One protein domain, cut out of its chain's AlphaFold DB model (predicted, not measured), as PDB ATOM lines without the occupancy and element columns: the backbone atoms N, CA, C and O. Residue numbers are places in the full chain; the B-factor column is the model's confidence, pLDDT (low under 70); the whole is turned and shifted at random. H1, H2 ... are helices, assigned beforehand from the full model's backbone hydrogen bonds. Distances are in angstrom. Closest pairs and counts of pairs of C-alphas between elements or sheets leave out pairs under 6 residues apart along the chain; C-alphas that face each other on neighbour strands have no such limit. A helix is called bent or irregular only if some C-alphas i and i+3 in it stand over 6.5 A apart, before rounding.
ATOM      1  N   THR A 155       4.586 -15.357 -16.022       93.81
ATOM      2  CA  THR A 155       3.928 -14.201 -16.658       93.81
ATOM      3  C   THR A 155       4.688 -13.751 -17.910       93.81
ATOM      4  O   THR A 155       4.086 -13.636 -18.976       93.81
ATOM      5  N   ASN A 156       6.016 -13.612 -17.831       93.56
ATOM      6  CA  ASN A 156       6.852 -13.251 -18.984       93.56
ATOM      7  C   ASN A 156       6.801 -14.283 -20.123       93.56
ATOM      8  O   ASN A 156       7.058 -13.943 -21.272       93.56
ATOM      9  N   ARG A 157       6.489 -15.549 -19.823       95.06
ATOM     10  CA  ARG A 157       6.343 -16.609 -20.830       95.06
ATOM     11  C   ARG A 157       4.935 -16.704 -21.410       95.06
ATOM     12  O   ARG A 157       4.807 -17.137 -22.552       95.06
ATOM     13  N   LEU A 158       3.910 -16.321 -20.654       96.38
ATOM     14  CA  LEU A 158       2.511 -16.376 -21.086       96.38
ATOM     15  C   LEU A 158       2.158 -15.242 -22.059       96.38
ATOM     16  O   LEU A 158       1.411 -15.473 -23.004       96.38
ATOM     17  N   TRP A 159       2.716 -14.042 -21.876       95.88
ATOM     18  CA  TRP A 159       2.417 -12.885 -22.730       95.88
ATOM     19  C   TRP A 159       2.746 -13.087 -24.227       95.88
ATOM     20  O   TRP A 159       1.853 -12.872 -25.046       95.88
ATOM     21  N   PRO A 160       3.930 -13.602 -24.618       94.81
ATOM     22  CA  PRO A 160       4.227 -13.906 -26.025       94.81
ATOM     23  C   PRO A 160       3.323 -14.973 -26.665       94.81
ATOM     24  O   PRO A 160       3.346 -15.151 -27.879       94.81
ATOM     25  N   GLN A 161       2.576 -15.735 -25.858       94.06
ATOM     26  CA  GLN A 161       1.639 -16.755 -26.338       94.06
ATOM     27  C   GLN A 161       0.209 -16.233 -26.477       94.06
ATOM     28  O   GLN A 161      -0.587 -16.861 -27.175       94.06
ATOM     29  N   SER A 162      -0.130 -15.122 -25.817       93.44
ATOM     30  CA  SER A 162      -1.449 -14.487 -25.920       93.44
ATOM     31  C   SER A 162      -1.495 -13.395 -26.982       93.44
ATOM     32  O   SER A 162      -2.556 -13.140 -27.553       93.44
ATOM     33  N   VAL A 163      -0.353 -12.763 -27.258       92.88
ATOM     34  CA  VAL A 163      -0.221 -11.680 -28.230       92.88
ATOM     35  C   VAL A 163       1.034 -11.875 -29.067       92.88
ATOM     36  O   VAL A 163       2.115 -12.139 -28.546       92.88
ATOM     37  N   SER A 164       0.898 -11.676 -30.375       89.50
ATOM     38  CA  SER A 164       2.011 -11.667 -31.321       89.50
ATOM     39  C   SER A 164       2.142 -10.321 -32.033       89.50
ATOM     40  O   SER A 164       1.194  -9.531 -32.111       89.50
ATOM     41  N   HIS A 165       3.341 -10.063 -32.559       83.56
ATOM     42  CA  HIS A 165       3.607  -8.880 -33.367       83.56
ATOM     43  C   HIS A 165       2.805  -8.978 -34.670       83.56
ATOM     44  O   HIS A 165       3.062  -9.847 -35.504       83.56
ATOM     45  N   GLY A 166       1.831  -8.082 -34.833       75.06
ATOM     46  CA  GLY A 166       1.179  -7.847 -36.116       75.06
ATOM     47  C   GLY A 166       2.129  -7.173 -37.110       75.06
ATOM     48  O   GLY A 166       3.247  -6.775 -36.769       75.06
ATOM     49  N   ALA A 167       1.673  -7.007 -38.353       76.00
ATOM     50  CA  ALA A 167       2.350  -6.128 -39.306       76.00
ATOM     51  C   ALA A 167       2.506  -4.705 -38.711       76.00
ATOM     52  O   ALA A 167       1.752  -4.343 -37.809       76.00
ATOM     53  N   PRO A 168       3.442  -3.864 -39.193       72.06
ATOM     54  CA  PRO A 168       3.685  -2.526 -38.639       72.06
ATOM     55  C   PRO A 168       2.418  -1.673 -38.468       72.06
ATOM     56  O   PRO A 168       2.323  -0.939 -37.487       72.06
ATOM     57  N   ASP A 169       1.420  -1.872 -39.328       69.31
ATOM     58  CA  ASP A 169       0.154  -1.132 -39.331       69.31
ATOM     59  C   ASP A 169      -1.048  -1.959 -38.852       69.31
ATOM     60  O   ASP A 169      -2.183  -1.493 -38.883       69.31
ATOM     61  N   VAL A 170      -0.835  -3.193 -38.396       70.44
ATOM     62  CA  VAL A 170      -1.872  -4.024 -37.779       70.44
ATOM     63  C   VAL A 170      -1.545  -4.100 -36.294       70.44
ATOM     64  O   VAL A 170      -0.427  -4.448 -35.914       70.44
ATOM     65  N   GLY A 171      -2.501  -3.723 -35.445       75.19
ATOM     66  CA  GLY A 171      -2.364  -3.828 -33.996       75.19
ATOM     67  C   GLY A 171      -1.948  -5.238 -33.527       75.19
ATOM     68  O   GLY A 171      -1.899  -6.177 -34.322       75.19
ATOM     69  N   PRO A 172      -1.641  -5.406 -32.228       84.75
ATOM     70  CA  PRO A 172      -1.295  -6.702 -31.655       84.75
ATOM     71  C   PRO A 172      -2.310  -7.771 -32.068       84.75
ATOM     72  O   PRO A 172      -3.516  -7.598 -31.874       84.75
ATOM     73  N   LEU A 173      -1.820  -8.875 -32.637       87.12
ATOM     74  CA  LEU A 173      -2.667 -10.007 -32.983       87.12
ATOM     75  C   LEU A 173      -2.826 -10.869 -31.734       87.12
ATOM     76  O   LEU A 173      -1.856 -11.475 -31.270       87.12
ATOM     77  N   VAL A 174      -4.045 -10.913 -31.199       90.25
ATOM     78  CA  VAL A 174      -4.405 -11.811 -30.098       90.25
ATOM     79  C   VAL A 174      -4.395 -13.240 -30.637       90.25
ATOM     80  O   VAL A 174      -5.224 -13.600 -31.470       90.25
ATOM     81  N   THR A 175      -3.422 -14.039 -30.204       88.88
ATOM     82  CA  THR A 175      -3.239 -15.431 -30.644       88.88
ATOM     83  C   THR A 175      -4.115 -16.403 -29.862       88.88
ATOM     84  O   THR A 175      -4.509 -17.429 -30.410       88.88
ATOM     85  N   ASP A 176      -4.449 -16.071 -28.612       92.62
ATOM     86  CA  ASP A 176      -5.371 -16.832 -27.767       92.62
ATOM     87  C   ASP A 176      -6.208 -15.876 -26.901       92.62
ATOM     88  O   ASP A 176      -5.692 -15.244 -25.975       92.62
ATOM     89  N   GLU A 177      -7.506 -15.752 -27.205       91.25
ATOM     90  CA  GLU A 177      -8.407 -14.814 -26.516       91.25
ATOM     91  C   GLU A 177      -8.601 -15.145 -25.031       91.25
ATOM     92  O   GLU A 177      -8.694 -14.237 -24.204       91.25
ATOM     93  N   ARG A 178      -8.635 -16.432 -24.663       93.75
ATOM     94  CA  ARG A 178      -8.880 -16.848 -23.274       93.75
ATOM     95  C   ARG A 178      -7.677 -16.539 -22.397       93.75
ATOM     96  O   ARG A 178      -7.837 -15.998 -21.304       93.75
ATOM     97  N   LEU A 179      -6.478 -16.875 -22.871       95.75
ATOM     98  CA  LEU A 179      -5.241 -16.549 -22.173       95.75
ATOM     99  C   LEU A 179      -5.079 -15.033 -22.057       95.75
ATOM    100  O   LEU A 179      -4.726 -14.536 -20.990       95.75
ATOM    101  N   PHE A 180      -5.377 -14.301 -23.132       95.12
ATOM    102  CA  PHE A 180      -5.339 -12.845 -23.141       95.12
ATOM    103  C   PHE A 180      -6.265 -12.234 -22.082       95.12
ATOM    104  O   PHE A 180      -5.799 -11.456 -21.251       95.12
ATOM    105  N   ASP A 181      -7.532 -12.653 -22.028       94.06
ATOM    106  CA  ASP A 181      -8.495 -12.183 -21.026       94.06
ATOM    107  C   ASP A 181      -8.024 -12.470 -19.591       94.06
ATOM    108  O   ASP A 181      -8.122 -11.609 -18.716       94.06
ATOM    109  N   ILE A 182      -7.461 -13.658 -19.337       95.75
ATOM    110  CA  ILE A 182      -6.912 -13.998 -18.018       95.75
ATOM    111  C   ILE A 182      -5.769 -13.048 -17.653       95.75
ATOM    112  O   ILE A 182      -5.749 -12.518 -16.538       95.75
ATOM    113  N   LEU A 183      -4.838 -12.805 -18.576       96.12
ATOM    114  CA  LEU A 183      -3.681 -11.945 -18.342       96.12
ATOM    115  C   LEU A 183      -4.076 -10.478 -18.118       96.12
ATOM    116  O   LEU A 183      -3.472  -9.827 -17.267       96.12
ATOM    117  N   LEU A 184      -5.119  -9.976 -18.792       95.69
ATOM    118  CA  LEU A 184      -5.641  -8.619 -18.567       95.69
ATOM    119  C   LEU A 184      -6.217  -8.410 -17.160       95.69
ATOM    120  O   LEU A 184      -6.199  -7.291 -16.659       95.69
ATOM    121  N   THR A 185      -6.707  -9.463 -16.497       95.31
ATOM    122  CA  THR A 185      -7.241  -9.353 -15.123       95.31
ATOM    123  C   THR A 185      -6.162  -9.365 -14.038       95.31
ATOM    124  O   THR A 185      -6.469  -9.203 -12.856       95.31
ATOM    125  N   ARG A 186      -4.891  -9.573 -14.406       94.44
ATOM    126  CA  ARG A 186      -3.798  -9.682 -13.438       94.44
ATOM    127  C   ARG A 186      -3.264  -8.306 -13.022       94.44
ATOM    128  O   ARG A 186      -3.076  -7.441 -13.874       94.44
ATOM    129  N   PRO A 187      -2.881  -8.129 -11.744       93.06
ATOM    130  CA  PRO A 187      -2.231  -6.899 -11.282       93.06
ATOM    131  C   PRO A 187      -0.779  -6.766 -11.773       93.06
ATOM    132  O   PRO A 187      -0.210  -5.679 -11.747       93.06
ATOM    133  N   SER A 188      -0.150  -7.867 -12.197       92.44
ATOM    134  CA  SER A 188       1.223  -7.865 -12.705       92.44
ATOM    135  C   SER A 188       1.297  -7.220 -14.089       92.44
ATOM    136  O   SER A 188       0.655  -7.708 -15.019       92.44
ATOM    137  N   VAL A 189       2.139  -6.195 -14.222       94.50
ATOM    138  CA  VAL A 189       2.389  -5.489 -15.485       94.50
ATOM    139  C   VAL A 189       2.992  -6.449 -16.531       94.50
ATOM    140  O   VAL A 189       3.855  -7.258 -16.167       94.50
ATOM    141  N   PRO A 190       2.577  -6.373 -17.810       95.69
ATOM    142  CA  PRO A 190       3.242  -7.081 -18.901       95.69
ATOM    143  C   PRO A 190       4.730  -6.710 -19.017       95.69
ATOM    144  O   PRO A 190       5.131  -5.622 -18.588       95.69
ATOM    145  N   PRO A 191       5.565  -7.559 -19.640       95.62
ATOM    146  CA  PRO A 191       6.908  -7.145 -20.014       95.62
ATOM    147  C   PRO A 191       6.860  -5.935 -20.970       95.62
ATOM    148  O   PRO A 191       5.853  -5.727 -21.652       95.62
ATOM    149  N   PRO A 192       7.922  -5.106 -21.030       95.00
ATOM    150  CA  PRO A 192       7.881  -3.828 -21.746       95.00
ATOM    151  C   PRO A 192       7.484  -3.938 -23.224       95.00
ATOM    152  O   PRO A 192       6.746  -3.091 -23.718       95.00
ATOM    153  N   ILE A 193       7.937  -4.986 -23.919       93.62
ATOM    154  CA  ILE A 193       7.635  -5.196 -25.343       93.62
ATOM    155  C   ILE A 193       6.129  -5.406 -25.532       93.62
ATOM    156  O   ILE A 193       5.503  -4.751 -26.361       93.62
ATOM    157  N   GLU A 194       5.522  -6.277 -24.731       95.31
ATOM    158  CA  GLU A 194       4.095  -6.561 -24.808       95.31
ATOM    159  C   GLU A 194       3.255  -5.395 -24.294       95.31
ATOM    160  O   GLU A 194       2.252  -5.070 -24.919       95.31
ATOM    161  N   LEU A 195       3.683  -4.699 -23.237       96.06
ATOM    162  CA  LEU A 195       3.016  -3.479 -22.776       96.06
ATOM    163  C   LEU A 195       2.949  -2.428 -23.894       96.06
ATOM    164  O   LEU A 195       1.896  -1.837 -24.123       96.06
ATOM    165  N   ASP A 196       4.049  -2.224 -24.619       94.75
ATOM    166  CA  ASP A 196       4.090  -1.287 -25.739       94.75
ATOM    167  C   ASP A 196       3.198  -1.731 -26.910       94.75
ATOM    168  O   ASP A 196       2.494  -0.913 -27.505       94.75
ATOM    169  N   MET A 197       3.145  -3.037 -27.201       92.88
ATOM    170  CA  MET A 197       2.212  -3.589 -28.188       92.88
ATOM    171  C   MET A 197       0.747  -3.360 -27.796       92.88
ATOM    172  O   MET A 197      -0.062  -3.005 -28.656       92.88
ATOM    173  N   LEU A 198       0.393  -3.527 -26.518       95.00
ATOM    174  CA  LEU A 198      -0.964  -3.271 -26.025       95.00
ATOM    175  C   LEU A 198      -1.327  -1.792 -26.147       95.00
ATOM    176  O   LEU A 198      -2.426  -1.478 -26.604       95.00
ATOM    177  N   TRP A 199      -0.393  -0.889 -25.828       95.50
ATOM    178  CA  TRP A 199      -0.573   0.544 -26.056       95.50
ATOM    179  C   TRP A 199      -0.757   0.869 -27.533       95.50
ATOM    180  O   TRP A 199      -1.697   1.577 -27.883       95.50
ATOM    181  N   LYS A 200       0.067   0.305 -28.418       92.38
ATOM    182  CA  LYS A 200      -0.091   0.463 -29.868       92.38
ATOM    183  C   LYS A 200      -1.477   0.011 -30.335       92.38
ATOM    184  O   LYS A 200      -2.152   0.741 -31.053       92.38
ATOM    185  N   GLY A 201      -1.930  -1.160 -29.888       90.81
ATOM    186  CA  GLY A 201      -3.256  -1.684 -30.221       90.81
ATOM    187  C   GLY A 201      -4.417  -0.860 -29.679       90.81
ATOM    188  O   GLY A 201      -5.451  -0.753 -30.342       90.81
ATOM    189  N   PHE A 202      -4.244  -0.287 -28.490       92.81
ATOM    190  CA  PHE A 202      -5.223   0.585 -27.854       92.81
ATOM    191  C   PHE A 202      -5.314   1.954 -28.539       92.81
ATOM    192  O   PHE A 202      -6.419   2.446 -28.725       92.81
ATOM    193  N   LEU A 203      -4.179   2.547 -28.924       92.38
ATOM    194  CA  LEU A 203      -4.093   3.898 -29.491       92.38
ATOM    195  C   LEU A 203      -4.364   3.963 -30.999       92.38
ATOM    196  O   LEU A 203      -4.657   5.031 -31.520       92.38
ATOM    197  N   GLN A 204      -4.265   2.852 -31.728       87.81
ATOM    198  CA  GLN A 204      -4.446   2.863 -33.180       87.81
ATOM    199  C   GLN A 204      -5.873   3.311 -33.579       87.81
ATOM    200  O   GLN A 204      -6.836   2.757 -33.055       87.81
ATOM    201  N   ARG A 217     -10.487  -3.818 -27.250       75.12
ATOM    202  CA  ARG A 217     -10.097  -2.485 -26.751       75.12
ATOM    203  C   ARG A 217     -10.856  -2.027 -25.515       75.12
ATOM    204  O   ARG A 217     -10.267  -1.400 -24.640       75.12
ATOM    205  N   ARG A 218     -12.144  -2.365 -25.406       80.81
ATOM    206  CA  ARG A 218     -12.927  -2.058 -24.196       80.81
ATOM    207  C   ARG A 218     -12.389  -2.787 -22.963       80.81
ATOM    208  O   ARG A 218     -12.507  -2.264 -21.863       80.81
ATOM    209  N   ARG A 219     -11.778  -3.962 -23.154       87.69
ATOM    210  CA  ARG A 219     -11.155  -4.755 -22.083       87.69
ATOM    211  C   ARG A 219      -9.754  -4.259 -21.719       87.69
ATOM    212  O   ARG A 219      -9.351  -4.394 -20.571       87.69
ATOM    213  N   LEU A 220      -9.041  -3.651 -22.672       93.31
ATOM    214  CA  LEU A 220      -7.707  -3.086 -22.448       93.31
ATOM    215  C   LEU A 220      -7.716  -1.887 -21.499       93.31
ATOM    216  O   LEU A 220      -6.825  -1.793 -20.664       93.31
ATOM    217  N   LEU A 221      -8.699  -0.986 -21.604       93.62
ATOM    218  CA  LEU A 221      -8.698   0.253 -20.815       93.62
ATOM    219  C   LEU A 221      -8.639  -0.003 -19.291       93.62
ATOM    220  O   LEU A 221      -7.729   0.530 -18.661       93.62
ATOM    221  N   PRO A 222      -9.500  -0.849 -18.682       94.75
ATOM    222  CA  PRO A 222      -9.397  -1.157 -17.254       94.75
ATOM    223  C   PRO A 222      -8.041  -1.747 -16.843       94.75
ATOM    224  O   PRO A 222      -7.527  -1.403 -15.781       94.75
ATOM    225  N   ALA A 223      -7.449  -2.605 -17.682       95.38
ATOM    226  CA  ALA A 223      -6.154  -3.227 -17.408       95.38
ATOM    227  C   ALA A 223      -5.006  -2.204 -17.462       95.38
ATOM    228  O   ALA A 223      -4.221  -2.104 -16.522       95.38
ATOM    229  N   LEU A 224      -4.952  -1.389 -18.523       96.12
ATOM    230  CA  LEU A 224      -3.936  -0.350 -18.710       96.12
ATOM    231  C   LEU A 224      -3.986   0.699 -17.591       96.12
ATOM    232  O   LEU A 224      -2.946   1.056 -17.034       96.12
ATOM    233  N   THR A 225      -5.188   1.140 -17.209       94.50
ATOM    234  CA  THR A 225      -5.379   2.049 -16.070       94.50
ATOM    235  C   THR A 225      -4.982   1.383 -14.752       94.50
ATOM    236  O   THR A 225      -4.294   2.002 -13.945       94.50
ATOM    237  N   GLY A 226      -5.355   0.115 -14.540       95.00
ATOM    238  CA  GLY A 226      -5.021  -0.637 -13.327       95.00
ATOM    239  C   GLY A 226      -3.520  -0.869 -13.132       95.00
ATOM    240  O   GLY A 226      -3.040  -0.860 -12.000       95.00
ATOM    241  N   TRP A 227      -2.759  -1.033 -14.218       95.69
ATOM    242  CA  TRP A 227      -1.300  -1.147 -14.152       95.69
ATOM    243  C   TRP A 227      -0.602   0.193 -13.898       95.69
ATOM    244  O   TRP A 227       0.499   0.196 -13.346       95.69
ATOM    245  N   GLY A 228      -1.206   1.314 -14.306       95.69
ATOM    246  CA  GLY A 228      -0.661   2.656 -14.084       95.69
ATOM    247  C   GLY A 228       0.712   2.880 -14.729       95.69
ATOM    248  O   GLY A 228       1.553   3.586 -14.171       95.69
ATOM    249  N   ARG A 229       0.989   2.230 -15.870       96.62
ATOM    250  CA  ARG A 229       2.273   2.323 -16.586       96.62
ATOM    251  C   ARG A 229       2.098   2.919 -17.977       96.62
ATOM    252  O   ARG A 229       1.303   2.425 -18.770       96.62
ATOM    253  N   GLU A 230       2.899   3.941 -18.263       96.69
ATOM    254  CA  GLU A 230       3.020   4.548 -19.592       96.69
ATOM    255  C   GLU A 230       3.589   3.557 -20.620       96.69
ATOM    256  O   GLU A 230       4.228   2.558 -20.270       96.69
ATOM    257  N   ALA A 231       3.380   3.857 -21.900       96.25
ATOM    258  CA  ALA A 231       4.021   3.154 -22.997       96.25
ATOM    259  C   ALA A 231       5.548   3.341 -22.929       96.25
ATOM    260  O   ALA A 231       6.016   4.473 -22.774       96.25
ATOM    261  N   PRO A 232       6.337   2.260 -23.064       95.31
ATOM    262  CA  PRO A 232       7.793   2.356 -23.133       95.31
ATOM    263  C   PRO A 232       8.305   3.169 -24.326       95.31
ATOM    264  O   PRO A 232       9.350   3.809 -24.212       95.31
ATOM    265  N   SER A 233       7.592   3.151 -25.459       92.62
ATOM    266  CA  SER A 233       8.013   3.873 -26.662       92.62
ATOM    267  C   SER A 233       7.682   5.373 -26.586       92.62
ATOM    268  O   SER A 233       6.594   5.748 -26.137       92.62
ATOM    269  N   PRO A 234       8.603   6.256 -27.023       91.12
ATOM    270  CA  PRO A 234       8.484   7.703 -26.832       91.12
ATOM    271  C   PRO A 234       7.303   8.333 -27.587       91.12
ATOM    272  O   PRO A 234       6.683   9.256 -27.067       91.12
ATOM    273  N   ASP A 235       6.946   7.800 -28.757       90.31
ATOM    274  CA  ASP A 235       5.809   8.231 -29.583       90.31
ATOM    275  C   ASP A 235       4.455   8.000 -28.893       90.31
ATOM    276  O   ASP A 235       3.525   8.793 -29.024       90.31
ATOM    277  N   ARG A 236       4.344   6.925 -28.108       94.31
ATOM    278  CA  ARG A 236       3.116   6.539 -27.395       94.31
ATOM    279  C   ARG A 236       3.075   7.021 -25.950       94.31
ATOM    280  O   ARG A 236       2.046   6.890 -25.282       94.31
ATOM    281  N   ARG A 237       4.172   7.588 -25.448       94.69
ATOM    282  CA  ARG A 237       4.298   7.982 -24.046       94.69
ATOM    283  C   ARG A 237       3.281   9.055 -23.661       94.69
ATOM    284  O   ARG A 237       2.516   8.846 -22.725       94.69
ATOM    285  N   ALA A 238       3.200  10.145 -24.421       94.75
ATOM    286  CA  ALA A 238       2.238  11.222 -24.174       94.75
ATOM    287  C   ALA A 238       0.764  10.751 -24.196       94.75
ATOM    288  O   ALA A 238       0.070  10.982 -23.203       94.75
ATOM    289  N   PRO A 239       0.274  10.024 -25.223       93.38
ATOM    290  CA  PRO A 239      -1.110   9.543 -25.233       93.38
ATOM    291  C   PRO A 239      -1.388   8.451 -24.188       93.38
ATOM    292  O   PRO A 239      -2.482   8.406 -23.633       93.38
ATOM    293  N   SER A 240      -0.413   7.603 -23.841       96.25
ATOM    294  CA  SER A 240      -0.582   6.657 -22.724       96.25
ATOM    295  C   SER A 240      -0.701   7.371 -21.373       96.25
ATOM    296  O   SER A 240      -1.491   6.965 -20.519       96.25
ATOM    297  N   ARG A 241       0.013   8.493 -21.197       95.88
ATOM    298  CA  ARG A 241      -0.052   9.324 -19.991       95.88
ATOM    299  C   ARG A 241      -1.432   9.943 -19.788       95.88
ATOM    300  O   ARG A 241      -1.894   9.997 -18.652       95.88
ATOM    301  N   VAL A 242      -2.129  10.299 -20.872       94.50
ATOM    302  CA  VAL A 242      -3.539  10.739 -20.835       94.50
ATOM    303  C   VAL A 242      -4.460   9.684 -20.218       94.50
ATOM    304  O   VAL A 242      -5.499  10.033 -19.680       94.50
ATOM    305  N   VAL A 243      -4.100   8.402 -20.249       94.62
ATOM    306  CA  VAL A 243      -4.899   7.338 -19.625       94.62
ATOM    307  C   VAL A 243      -4.490   7.113 -18.172       94.62
ATOM    308  O   VAL A 243      -5.364   6.988 -17.312       94.62
ATOM    309  N   VAL A 244      -3.185   7.070 -17.886       94.81
ATOM    310  CA  VAL A 244      -2.673   6.613 -16.582       94.81
ATOM    311  C   VAL A 244      -2.513   7.710 -15.527       94.81
ATOM    312  O   VAL A 244      -2.568   7.398 -14.344       94.81
ATOM    313  N   GLU A 245      -2.325   8.978 -15.906       94.62
ATOM    314  CA  GLU A 245      -2.106  10.087 -14.958       94.62
ATOM    315  C   GLU A 245      -3.444  10.548 -14.369       94.62
ATOM    316  O   GLU A 245      -4.223  11.120 -15.115       94.62
ATOM    317  N   PRO A 246      -3.786  10.341 -13.090       89.19
ATOM    318  CA  PRO A 246      -5.094  10.744 -12.562       89.19
ATOM    319  C   PRO A 246      -5.260  12.268 -12.412       89.19
ATOM    320  O   PRO A 246      -6.388  12.752 -12.306       89.19
ATOM    321  N   ASP A 247      -4.161  13.029 -12.382       89.75
ATOM    322  CA  ASP A 247      -4.182  14.477 -12.186       89.75
ATOM    323  C   ASP A 247      -4.129  15.236 -13.519       89.75
ATOM    324  O   ASP A 247      -3.072  15.411 -14.131       89.75
ATOM    325  N   THR A 248      -5.283  15.729 -13.974       85.56
ATOM    326  CA  THR A 248      -5.377  16.454 -15.244       85.56
ATOM    327  C   THR A 248      -4.582  17.766 -15.259       85.56
ATOM    328  O   THR A 248      -4.146  18.180 -16.330       85.56
ATOM    329  N   ALA A 249      -4.305  18.395 -14.109       83.50
ATOM    330  CA  ALA A 249      -3.476  19.605 -14.075       83.50
ATOM    331  C   ALA A 249      -2.033  19.309 -14.528       83.50
ATOM    332  O   ALA A 249      -1.428  20.082 -15.271       83.50
ATOM    333  N   ARG A 250      -1.503  18.128 -14.177       87.25
ATOM    334  CA  ARG A 250      -0.177  17.671 -14.631       87.25
ATOM    335  C   ARG A 250      -0.123  17.370 -16.124       87.25
ATOM    336  O   ARG A 250       0.953  17.464 -16.709       87.25
ATOM    337  N   LEU A 251      -1.253  17.009 -16.735       88.94
ATOM    338  CA  LEU A 251      -1.332  16.830 -18.187       88.94
ATOM    339  C   LEU A 251      -1.231  18.163 -18.930       88.94
ATOM    340  O   LEU A 251      -0.607  18.206 -19.987       88.94
ATOM    341  N   LEU A 252      -1.818  19.233 -18.388       87.81
ATOM    342  CA  LEU A 252      -1.773  20.560 -19.009       87.81
ATOM    343  C   LEU A 252      -0.403  21.230 -18.869       87.81
ATOM    344  O   LEU A 252       0.019  21.936 -19.778       87.81
ATOM    345  N   ALA A 253       0.316  20.952 -17.776       87.56
ATOM    346  CA  ALA A 253       1.634  21.530 -17.505       87.56
ATOM    347  C   ALA A 253       2.713  21.159 -18.543       87.56
ATOM    348  O   ALA A 253       3.757  21.806 -18.596       87.56
ATOM    349  N   HIS A 254       2.502  20.110 -19.348       89.62
ATOM    350  CA  HIS A 254       3.469  19.669 -20.350       89.62
ATOM    351  C   HIS A 254       2.865  19.733 -21.771       89.62
ATOM    352  O   HIS A 254       1.880  19.041 -22.043       89.62
ATOM    353  N   PRO A 255       3.470  20.475 -22.724       90.69
ATOM    354  CA  PRO A 255       2.890  20.705 -24.057       90.69
ATOM    355  C   PRO A 255       2.541  19.423 -24.827       90.69
ATOM    356  O   PRO A 255       1.461  19.306 -25.393       90.69
ATOM    357  N   LEU A 256       3.416  18.410 -24.790       89.44
ATOM    358  CA  LEU A 256       3.163  17.133 -25.477       89.44
ATOM    359  C   LEU A 256       1.949  16.363 -24.928       89.44
ATOM    360  O   LEU A 256       1.241  15.716 -25.692       89.44
ATOM    361  N   THR A 257       1.695  16.401 -23.616       91.56
ATOM    362  CA  THR A 257       0.523  15.723 -23.031       91.56
ATOM    363  C   THR A 257      -0.750  16.528 -23.215       91.56
ATOM    364  O   THR A 257      -1.812  15.930 -23.376       91.56
ATOM    365  N   ARG A 258      -0.639  17.859 -23.240       93.69
ATOM    366  CA  ARG A 258      -1.716  18.777 -23.615       93.69
ATOM    367  C   ARG A 258      -2.191  18.503 -25.044       93.69
ATOM    368  O   ARG A 258      -3.369  18.220 -25.241       93.69
ATOM    369  N   GLN A 259      -1.265  18.446 -25.999       92.94
ATOM    370  CA  GLN A 259      -1.557  18.088 -27.388       92.94
ATOM    371  C   GLN A 259      -2.147  16.673 -27.503       92.94
ATOM    372  O   GLN A 259      -3.183  16.481 -28.134       92.94
ATOM    373  N   ALA A 260      -1.555  15.685 -26.823       93.69
ATOM    374  CA  ALA A 260      -2.080  14.320 -26.831       93.69
ATOM    375  C   ALA A 260      -3.501  14.223 -26.241       93.69
ATOM    376  O   ALA A 260      -4.279  13.380 -26.683       93.69
ATOM    377  N   LEU A 261      -3.859  15.066 -25.262       94.81
ATOM    378  CA  LEU A 261      -5.213  15.146 -24.700       94.81
ATOM    379  C   LEU A 261      -6.218  15.714 -25.718       94.81
ATOM    380  O   LEU A 261      -7.331  15.193 -25.817       94.81
ATOM    381  N   ILE A 262      -5.822  16.731 -26.493       94.25
ATOM    382  CA  ILE A 262      -6.627  17.316 -27.580       94.25
ATOM    383  C   ILE A 262      -6.856  16.282 -28.686       94.25
ATOM    384  O   ILE A 262      -8.000  15.995 -29.052       94.25
ATOM    385  N   GLU A 263      -5.781  15.654 -29.163       91.81
ATOM    386  CA  GLU A 263      -5.851  14.612 -30.189       91.81
ATOM    387  C   GLU A 263      -6.729  13.448 -29.732       91.81
ATOM    388  O   GLU A 263      -7.610  13.021 -30.477       91.81
ATOM    389  N   ALA A 264      -6.544  12.991 -28.485       92.88
ATOM    390  CA  ALA A 264      -7.337  11.949 -27.840       92.88
ATOM    391  C   ALA A 264      -8.838  12.273 -27.816       92.88
ATOM    392  O   ALA A 264      -9.649  11.410 -28.155       92.88
ATOM    393  N   ALA A 265      -9.220  13.505 -27.463       92.50
ATOM    394  CA  ALA A 265     -10.619  13.941 -27.468       92.50
ATOM    395  C   ALA A 265     -11.231  13.915 -28.880       92.50
ATOM    396  O   ALA A 265     -12.428  13.636 -29.030       92.50
ATOM    397  N   GLY A 266     -10.397  14.155 -29.896       88.38
ATOM    398  CA  GLY A 266     -10.737  14.082 -31.311       88.38
ATOM    399  C   GLY A 266     -10.823  12.672 -31.892       88.38
ATOM    400  O   GLY A 266     -11.118  12.548 -33.075       88.38
ATOM    401  N   TYR A 267     -10.592  11.595 -31.133       87.75
ATOM    402  CA  TYR A 267     -10.898  10.243 -31.620       87.75
ATOM    403  C   TYR A 267     -12.414  10.078 -31.822       87.75
ATOM    404  O   TYR A 267     -13.218  10.809 -31.246       87.75
ATOM    405  N   ALA A 268     -12.808   9.120 -32.670       81.69
ATOM    406  CA  ALA A 268     -14.221   8.803 -32.892       81.69
ATOM    407  C   ALA A 268     -14.932   8.461 -31.568       81.69
ATOM    408  O   ALA A 268     -14.314   7.902 -30.660       81.69
ATOM    409  N   ASP A 269     -16.232   8.758 -31.475       79.25
ATOM    410  CA  ASP A 269     -17.028   8.604 -30.244       79.25
ATOM    411  C   ASP A 269     -17.026   7.178 -29.665       79.25
ATOM    412  O   ASP A 269     -17.250   6.986 -28.470       79.25
ATOM    413  N   ASP A 270     -16.765   6.161 -30.487       79.88
ATOM    414  CA  ASP A 270     -16.680   4.768 -30.053       79.88
ATOM    415  C   ASP A 270     -15.295   4.367 -29.512       79.88
ATOM    416  O   ASP A 270     -15.141   3.253 -28.993       79.88
ATOM    417  N   HIS A 271     -14.303   5.259 -29.579       87.00
ATOM    418  CA  HIS A 271     -12.965   5.019 -29.060       87.00
ATOM    419  C   HIS A 271     -12.886   5.291 -27.544       87.00
ATOM    420  O   HIS A 271     -13.144   6.415 -27.110       87.00
ATOM    421  N   PRO A 272     -12.445   4.327 -26.707       89.31
ATOM    422  CA  PRO A 272     -12.382   4.520 -25.253       89.31
ATOM    423  C   PRO A 272     -11.494   5.693 -24.817       89.31
ATOM    424  O   PRO A 272     -11.795   6.357 -23.829       89.31
ATOM    425  N   LEU A 273     -10.422   5.978 -25.568       91.12
ATOM    426  CA  LEU A 273      -9.546   7.123 -25.297       91.12
ATOM    427  C   LEU A 273     -10.280   8.471 -25.431       91.12
ATOM    428  O   LEU A 273     -10.020   9.363 -24.629       91.12
ATOM    429  N   ALA A 274     -11.220   8.600 -26.379       91.38
ATOM    430  CA  ALA A 274     -12.013   9.820 -26.535       91.38
ATOM    431  C   ALA A 274     -12.863  10.075 -25.293       91.38
ATOM    432  O   ALA A 274     -12.877  11.188 -24.776       91.38
ATOM    433  N   ALA A 275     -13.521   9.033 -24.775       90.88
ATOM    434  CA  ALA A 275     -14.324   9.129 -23.561       90.88
ATOM    435  C   ALA A 275     -13.481   9.570 -22.353       90.88
ATOM    436  O   ALA A 275     -13.851  10.524 -21.676       90.88
ATOM    437  N   VAL A 276     -12.314   8.945 -22.143       92.81
ATOM    438  CA  VAL A 276     -11.393   9.297 -21.046       92.81
ATOM    439  C   VAL A 276     -10.891  10.737 -21.172       92.81
ATOM    440  O   VAL A 276     -10.894  11.480 -20.194       92.81
ATOM    441  N   ALA A 277     -10.472  11.155 -22.369       93.75
ATOM    442  CA  ALA A 277      -9.987  12.512 -22.606       93.75
ATOM    443  C   ALA A 277     -11.084  13.559 -22.371       93.75
ATOM    444  O   ALA A 277     -10.867  14.540 -21.664       93.75
ATOM    445  N   ARG A 278     -12.285  13.320 -22.901       93.69
ATOM    446  CA  ARG A 278     -13.442  14.210 -22.747       93.69
ATOM    447  C   ARG A 278     -13.888  14.318 -21.290       93.69
ATOM    448  O   ARG A 278     -14.105  15.427 -20.816       93.69
ATOM    449  N   GLU A 279     -13.953  13.206 -20.557       93.12
ATOM    450  CA  GLU A 279     -14.247  13.203 -19.116       93.12
ATOM    451  C   GLU A 279     -13.239  14.060 -18.338       93.12
ATOM    452  O   GLU A 279     -13.622  14.884 -17.511       93.12
ATOM    453  N   ARG A 280     -11.948  13.939 -18.659       92.00
ATOM    454  CA  ARG A 280     -10.881  14.730 -18.028       92.00
ATOM    455  C   ARG A 280     -10.983  16.221 -18.332       92.00
ATOM    456  O   ARG A 280     -10.780  17.028 -17.426       92.00
ATOM    457  N   ILE A 281     -11.309  16.584 -19.572       92.19
ATOM    458  CA  ILE A 281     -11.537  17.980 -19.980       92.19
ATOM    459  C   ILE A 281     -12.737  18.570 -19.224       92.19
ATOM    460  O   ILE A 281     -12.673  19.699 -18.741       92.19
ATOM    461  N   LEU A 282     -13.818  17.804 -19.058       90.81
ATOM    462  CA  LEU A 282     -14.983  18.251 -18.289       90.81
ATOM    463  C   LEU A 282     -14.669  18.385 -16.798       90.81
ATOM    464  O   LEU A 282     -15.006  19.405 -16.202       90.81
ATOM    465  N   ALA A 283     -13.944  17.427 -16.217       89.00
ATOM    466  CA  ALA A 283     -13.516  17.494 -14.823       89.00
ATOM    467  C   ALA A 283     -12.614  18.711 -14.544       89.00
ATOM    468  O   ALA A 283     -12.717  19.322 -13.480       89.00
ATOM    469  N   LEU A 284     -11.747  19.099 -15.491       86.62
ATOM    470  CA  LEU A 284     -10.959  20.338 -15.401       86.62
ATOM    471  C   LEU A 284     -11.852  21.575 -15.340       86.62
ATOM    472  O   LEU A 284     -11.641  22.461 -14.510       86.62
ATOM    473  N   ARG A 285     -12.855  21.623 -16.217       85.50
ATOM    474  CA  ARG A 285     -13.793  22.737 -16.289       85.50
ATOM    475  C   ARG A 285     -14.630  22.860 -15.019       85.50
ATOM    476  O   ARG A 285     -14.797  23.964 -14.522       85.50
ATOM    477  N   GLU A 286     -15.129  21.749 -14.483       86.19
ATOM    478  CA  GLU A 286     -15.924  21.734 -13.247       86.19
ATOM    479  C   GLU A 286     -15.110  22.159 -12.018       86.19
ATOM    480  O   GLU A 286     -15.642  22.807 -11.116       86.19
ATOM    481  N   ARG A 287     -13.812  21.830 -11.987       83.31
ATOM    482  CA  ARG A 287     -12.889  22.241 -10.917       83.31
ATOM    483  C   ARG A 287     -12.468  23.705 -10.995       83.31
ATOM    484  O   ARG A 287     -11.979  24.217  -9.993       83.31
ATOM    485  N   SER A 288     -12.652  24.366 -12.137       73.94
ATOM    486  CA  SER A 288     -12.442  25.808 -12.286       73.94
ATOM    487  C   SER A 288     -13.763  26.534 -12.021       73.94
ATOM    488  O   SER A 288     -14.571  26.674 -12.943       73.94
ATOM    489  N   PRO A 289     -14.056  26.969 -10.777       56.03
ATOM    490  CA  PRO A 289     -15.283  27.704 -10.510       56.03
ATOM    491  C   PRO A 289     -15.329  28.960 -11.383       56.03
ATOM    492  O   PRO A 289     -14.317  29.635 -11.575       56.03
ATOM    493  N   SER A 304      -5.499  31.104 -16.830       74.44
ATOM    494  CA  SER A 304      -4.983  31.396 -18.177       74.44
ATOM    495  C   SER A 304      -4.667  30.108 -18.932       74.44
ATOM    496  O   SER A 304      -5.098  29.966 -20.072       74.44
ATOM    497  N   ASP A 305      -4.035  29.131 -18.273       79.62
ATOM    498  CA  ASP A 305      -3.684  27.850 -18.898       79.62
ATOM    499  C   ASP A 305      -4.914  27.084 -19.412       79.62
ATOM    500  O   ASP A 305      -4.852  26.438 -20.460       79.62
ATOM    501  N   LEU A 306      -6.050  27.169 -18.703       84.62
ATOM    502  CA  LEU A 306      -7.303  26.551 -19.143       84.62
ATOM    503  C   LEU A 306      -7.927  27.283 -20.338       84.62
ATOM    504  O   LEU A 306      -8.443  26.625 -21.239       84.62
ATOM    505  N   ALA A 307      -7.907  28.619 -20.350       84.69
ATOM    506  CA  ALA A 307      -8.430  29.397 -21.474       84.69
ATOM    507  C   ALA A 307      -7.619  29.125 -22.747       84.69
ATOM    508  O   ALA A 307      -8.200  28.793 -23.777       84.69
ATOM    509  N   ASP A 308      -6.291  29.152 -22.634       88.12
ATOM    510  CA  ASP A 308      -5.392  28.866 -23.748       88.12
ATOM    511  C   ASP A 308      -5.590  27.416 -24.240       88.12
ATOM    512  O   ASP A 308      -5.548  27.142 -25.439       88.12
ATOM    513  N   PHE A 309      -5.860  26.471 -23.329       92.00
ATOM    514  CA  PHE A 309      -6.141  25.079 -23.693       92.00
ATOM    515  C   PHE A 309      -7.463  24.923 -24.450       92.00
ATOM    516  O   PHE A 309      -7.542  24.150 -25.405       92.00
ATOM    517  N   VAL A 310      -8.512  25.634 -24.028       91.81
ATOM    518  CA  VAL A 310      -9.805  25.621 -24.728       91.81
ATOM    519  C   VAL A 310      -9.665  26.226 -26.125       91.81
ATOM    520  O   VAL A 310     -10.259  25.694 -27.063       91.81
ATOM    521  N   ASP A 311      -8.847  27.266 -26.281       89.94
ATOM    522  CA  ASP A 311      -8.573  27.889 -27.580       89.94
ATOM    523  C   ASP A 311      -7.892  26.899 -28.533       89.94
ATOM    524  O   ASP A 311      -8.385  26.679 -29.641       89.94
ATOM    525  N   GLU A 312      -6.844  26.208 -28.074       93.25
ATOM    526  CA  GLU A 312      -6.177  25.148 -28.844       93.25
ATOM    527  C   GLU A 312      -7.119  23.989 -29.200       93.25
ATOM    528  O   GLU A 312      -7.127  23.513 -30.336       93.25
ATOM    529  N   LEU A 313      -7.949  23.544 -28.251       93.62
ATOM    530  CA  LEU A 313      -8.921  22.472 -28.472       93.62
ATOM    531  C   LEU A 313      -9.948  22.855 -29.546       93.62
ATOM    532  O   LEU A 313     -10.270  22.043 -30.418       93.62
ATOM    533  N   CYS A 314     -10.480  24.077 -29.485       91.31
ATOM    534  CA  CYS A 314     -11.465  24.568 -30.440       91.31
ATOM    535  C   CYS A 314     -10.854  24.819 -31.826       91.31
ATOM    536  O   CYS A 314     -11.500  24.490 -32.824       91.31
ATOM    537  N   ALA A 315      -9.623  25.336 -31.895       89.94
ATOM    538  CA  ALA A 315      -8.876  25.472 -33.145       89.94
ATOM    539  C   ALA A 315      -8.645  24.099 -33.799       89.94
ATOM    540  O   ALA A 315      -9.012  23.886 -34.956       89.94
ATOM    541  N   TYR A 316      -8.174  23.115 -33.024       91.44
ATOM    542  CA  TYR A 316      -7.999  21.744 -33.505       91.44
ATOM    543  C   TYR A 316      -9.318  21.126 -34.003       91.44
ATOM    544  O   TYR A 316      -9.349  20.468 -35.046       91.44
ATOM    545  N   ALA A 317     -10.425  21.354 -33.288       90.25
ATOM    546  CA  ALA A 317     -11.745  20.860 -33.677       90.25
ATOM    547  C   ALA A 317     -12.240  21.463 -35.004       90.25
ATOM    548  O   ALA A 317     -12.819  20.739 -35.820       90.25
ATOM    549  N   LEU A 318     -12.000  22.759 -35.229       84.75
ATOM    550  CA  LEU A 318     -12.340  23.457 -36.471       84.75
ATOM    551  C   LEU A 318     -11.578  22.902 -37.677       84.75
ATOM    552  O   LEU A 318     -12.181  22.650 -38.718       84.75
ATOM    553  N   GLU A 319     -10.275  22.689 -37.524       85.38
ATOM    554  CA  GLU A 319      -9.397  22.271 -38.619       85.38
ATOM    555  C   GLU A 319      -9.551  20.787 -38.969       85.38
ATOM    556  O   GLU A 319      -9.559  20.414 -40.142       85.38
ATOM    557  N   HIS A 320      -9.687  19.924 -37.958       81.50
ATOM    558  CA  HIS A 320      -9.484  18.492 -38.156       81.50
ATOM    559  C   HIS A 320     -10.760  17.655 -38.006       81.50
ATOM    560  O   HIS A 320     -10.844  16.588 -38.621       81.50
ATOM    561  N   ARG A 321     -11.745  18.055 -37.174       80.88
ATOM    562  CA  ARG A 321     -12.795  17.127 -36.689       80.88
ATOM    563  C   ARG A 321     -14.145  17.776 -36.331       80.88
ATOM    564  O   ARG A 321     -14.373  18.230 -35.211       80.88
ATOM    565  N   ARG A 322     -15.123  17.664 -37.243       81.31
ATOM    566  CA  ARG A 322     -16.519  18.132 -37.046       81.31
ATOM    567  C   ARG A 322     -17.254  17.484 -35.861       81.31
ATOM    568  O   ARG A 322     -18.158  18.090 -35.292       81.31
ATOM    569  N   ASP A 323     -16.915  16.251 -35.503       82.00
ATOM    570  CA  ASP A 323     -17.483  15.532 -34.357       82.00
ATOM    571  C   ASP A 323     -17.010  16.118 -33.022       82.00
ATOM    572  O   ASP A 323     -17.831  16.391 -32.143       82.00
ATOM    573  N   LEU A 324     -15.711  16.413 -32.904       88.31
ATOM    574  CA  LEU A 324     -15.160  17.114 -31.744       88.31
ATOM    575  C   LEU A 324     -15.742  18.526 -31.616       88.31
ATOM    576  O   LEU A 324     -16.043  18.972 -30.509       88.31
ATOM    577  N   LEU A 325     -15.962  19.202 -32.744       87.56
ATOM    578  CA  LEU A 325     -16.595  20.517 -32.784       87.56
ATOM    579  C   LEU A 325     -18.011  20.476 -32.178       87.56
ATOM    580  O   LEU A 325     -18.343  21.280 -31.306       87.56
ATOM    581  N   ARG A 326     -18.827  19.484 -32.567       84.31
ATOM    582  CA  ARG A 326     -20.158  19.257 -31.977       84.31
ATOM    583  C   ARG A 326     -20.074  18.952 -30.481       84.31
ATOM    584  O   ARG A 326     -20.894  19.450 -29.716       84.31
ATOM    585  N   TRP A 327     -19.088  18.164 -30.055       90.50
ATOM    586  CA  TRP A 327     -18.879  17.872 -28.638       90.50
ATOM    587  C   TRP A 327     -18.540  19.138 -27.833       90.50
ATOM    588  O   TRP A 327     -19.151  19.379 -26.790       90.50
ATOM    589  N   CYS A 328     -17.649  19.995 -28.347       91.62
ATOM    590  CA  CYS A 328     -17.311  21.277 -27.719       91.62
ATOM    591  C   CYS A 328     -18.563  22.140 -27.510       91.62
ATOM    592  O   CYS A 328     -18.786  22.663 -26.419       91.62
ATOM    593  N   VAL A 329     -19.439  22.205 -28.516       86.38
ATOM    594  CA  VAL A 329     -20.730  22.906 -28.450       86.38
ATOM    595  C   VAL A 329     -21.641  22.356 -27.365       86.38
ATOM    596  O   VAL A 329     -22.148  23.127 -26.550       86.38
ATOM    597  N   THR A 330     -21.852  21.035 -27.347       85.94
ATOM    598  CA  THR A 330     -22.719  20.368 -26.365       85.94
ATOM    599  C   THR A 330     -22.272  20.657 -24.936       85.94
ATOM    600  O   THR A 330     -23.105  20.797 -24.045       85.94
ATOM    601  N   HIS A 331     -20.966  20.803 -24.726       84.56
ATOM    602  CA  HIS A 331     -20.391  21.112 -23.428       84.56
ATOM    603  C   HIS A 331     -20.024  22.586 -23.256       84.56
ATOM    604  O   HIS A 331     -19.310  22.910 -22.317       84.56
ATOM    605  N   HIS A 332     -20.533  23.503 -24.083       86.56
ATOM    606  CA  HIS A 332     -20.307  24.949 -23.946       86.56
ATOM    607  C   HIS A 332     -18.816  25.344 -23.832       86.56
ATOM    608  O   HIS A 332     -18.463  26.236 -23.055       86.56
ATOM    609  N   LEU A 333     -17.948  24.660 -24.576       89.56
ATOM    610  CA  LEU A 333     -16.559  25.045 -24.815       89.56
ATOM    611  C   LEU A 333     -16.533  25.908 -26.077       89.56
ATOM    612  O   LEU A 333     -17.056  25.500 -27.112       89.56
ATOM    613  N   ALA A 334     -15.972  27.107 -25.981       86.69
ATOM    614  CA  ALA A 334     -15.842  28.028 -27.101       86.69
ATOM    615  C   ALA A 334     -14.519  28.787 -26.972       86.69
ATOM    616  O   ALA A 334     -14.121  29.049 -25.829       86.69
TER     617      ALA A 334
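Overview. This is residues 155 to 204, 217 to 289 and 304 to 334 of the 916 residues of an uncharacterized protein of Streptomyces sp. CNZ288 (UniProt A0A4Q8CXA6). Picture an elongated row of crossed helices: the H1-H2 hairpin at one end, then H3 and H4, then H5, H7 and H8 crossing one another with little H6 beside them, and the H9-H10 hairpin at the far end. The long link from H1 to H2, residues 163 to 176, folds back on itself, with residues 163 to 164 paired antiparallel with 173 to 174. The printed part has 154 residues with ten named helices, H1 to H10 in chain order, and no named strand; its class is all helix. It is compact, with a radius of gyration of the C-alphas of 16.6 A, and spans 49 by 27 by 24 A.

Arrangement. Start at H1, residues 155 to 162, which touches H2, residues 177 to 184; their closest C-alphas, Ser 162 and Phe 180, are 5.1 A apart. This hairpin has a shallow tilt of 34 degrees, only just short of steep, opposite ways. H2 touches H4, residues 217 to 227, closest at C-alphas Leu 184 and Ala 223, 5.5 A. H3, residues 192 to 203, touches H4 with residues 198 to 202 alone, closest at C-alphas Phe 202 and Arg 217, 5.9 A. H4 touches H5, residues 234 to 244, about perpendicular at 85 degrees, closest at C-alphas Thr 225 and Val 244, 5.3 A. H5 touches H7, residues 255 to 265, at a steep tilt of 65 degrees, closest at C-alphas Ala 238 and Thr 257, 5.0 A. H8, residues 272 to 287, touches H7 with residues 273 to 278 alone, closest at C-alphas Ala 265 and Ala 274, 4.4 A. H6, residues 248 to 252, touches H7 only at the corner, closest at C-alphas Leu 252 and Arg 258, 4.9 A. H9, residues 304 to 320, touches H7 with residues 309 to 316 alone, closest at C-alphas Ile 262 and Leu 313, 5.7 A. It forms a hairpin with H10, residues 322 to 330, closest at C-alphas Ala 317 and Leu 325, 4.9 A. Every O i to N i+4 pair is within hydrogen-bond range in H2, H3 and H6 to H10, against 2 of 4 in H1, 5 of 7 in H4 and 4 of 7 in H5.

Along the chain. Find C-alpha 155 at (3.928, -14.201, -16.658), where H1 begins. H3 is 16.2 A long, H8 22.8 A and H9 24.2 A. H5 is irregular: C-alphas 235 and 238 are 7.1 A apart. H10 ends at C-alpha 330, (-22.719, 20.368, -26.365).

Size, cuts and confidence. The two C-alphas farthest apart, Arg 157 and Pro 289, are 50.4 A apart. Residues 205 to 216 and 290 to 303 are not printed; the gaps between C-alphas are 10.1 A and 13.4 A. Residues 169 and 289 have pLDDT under 70.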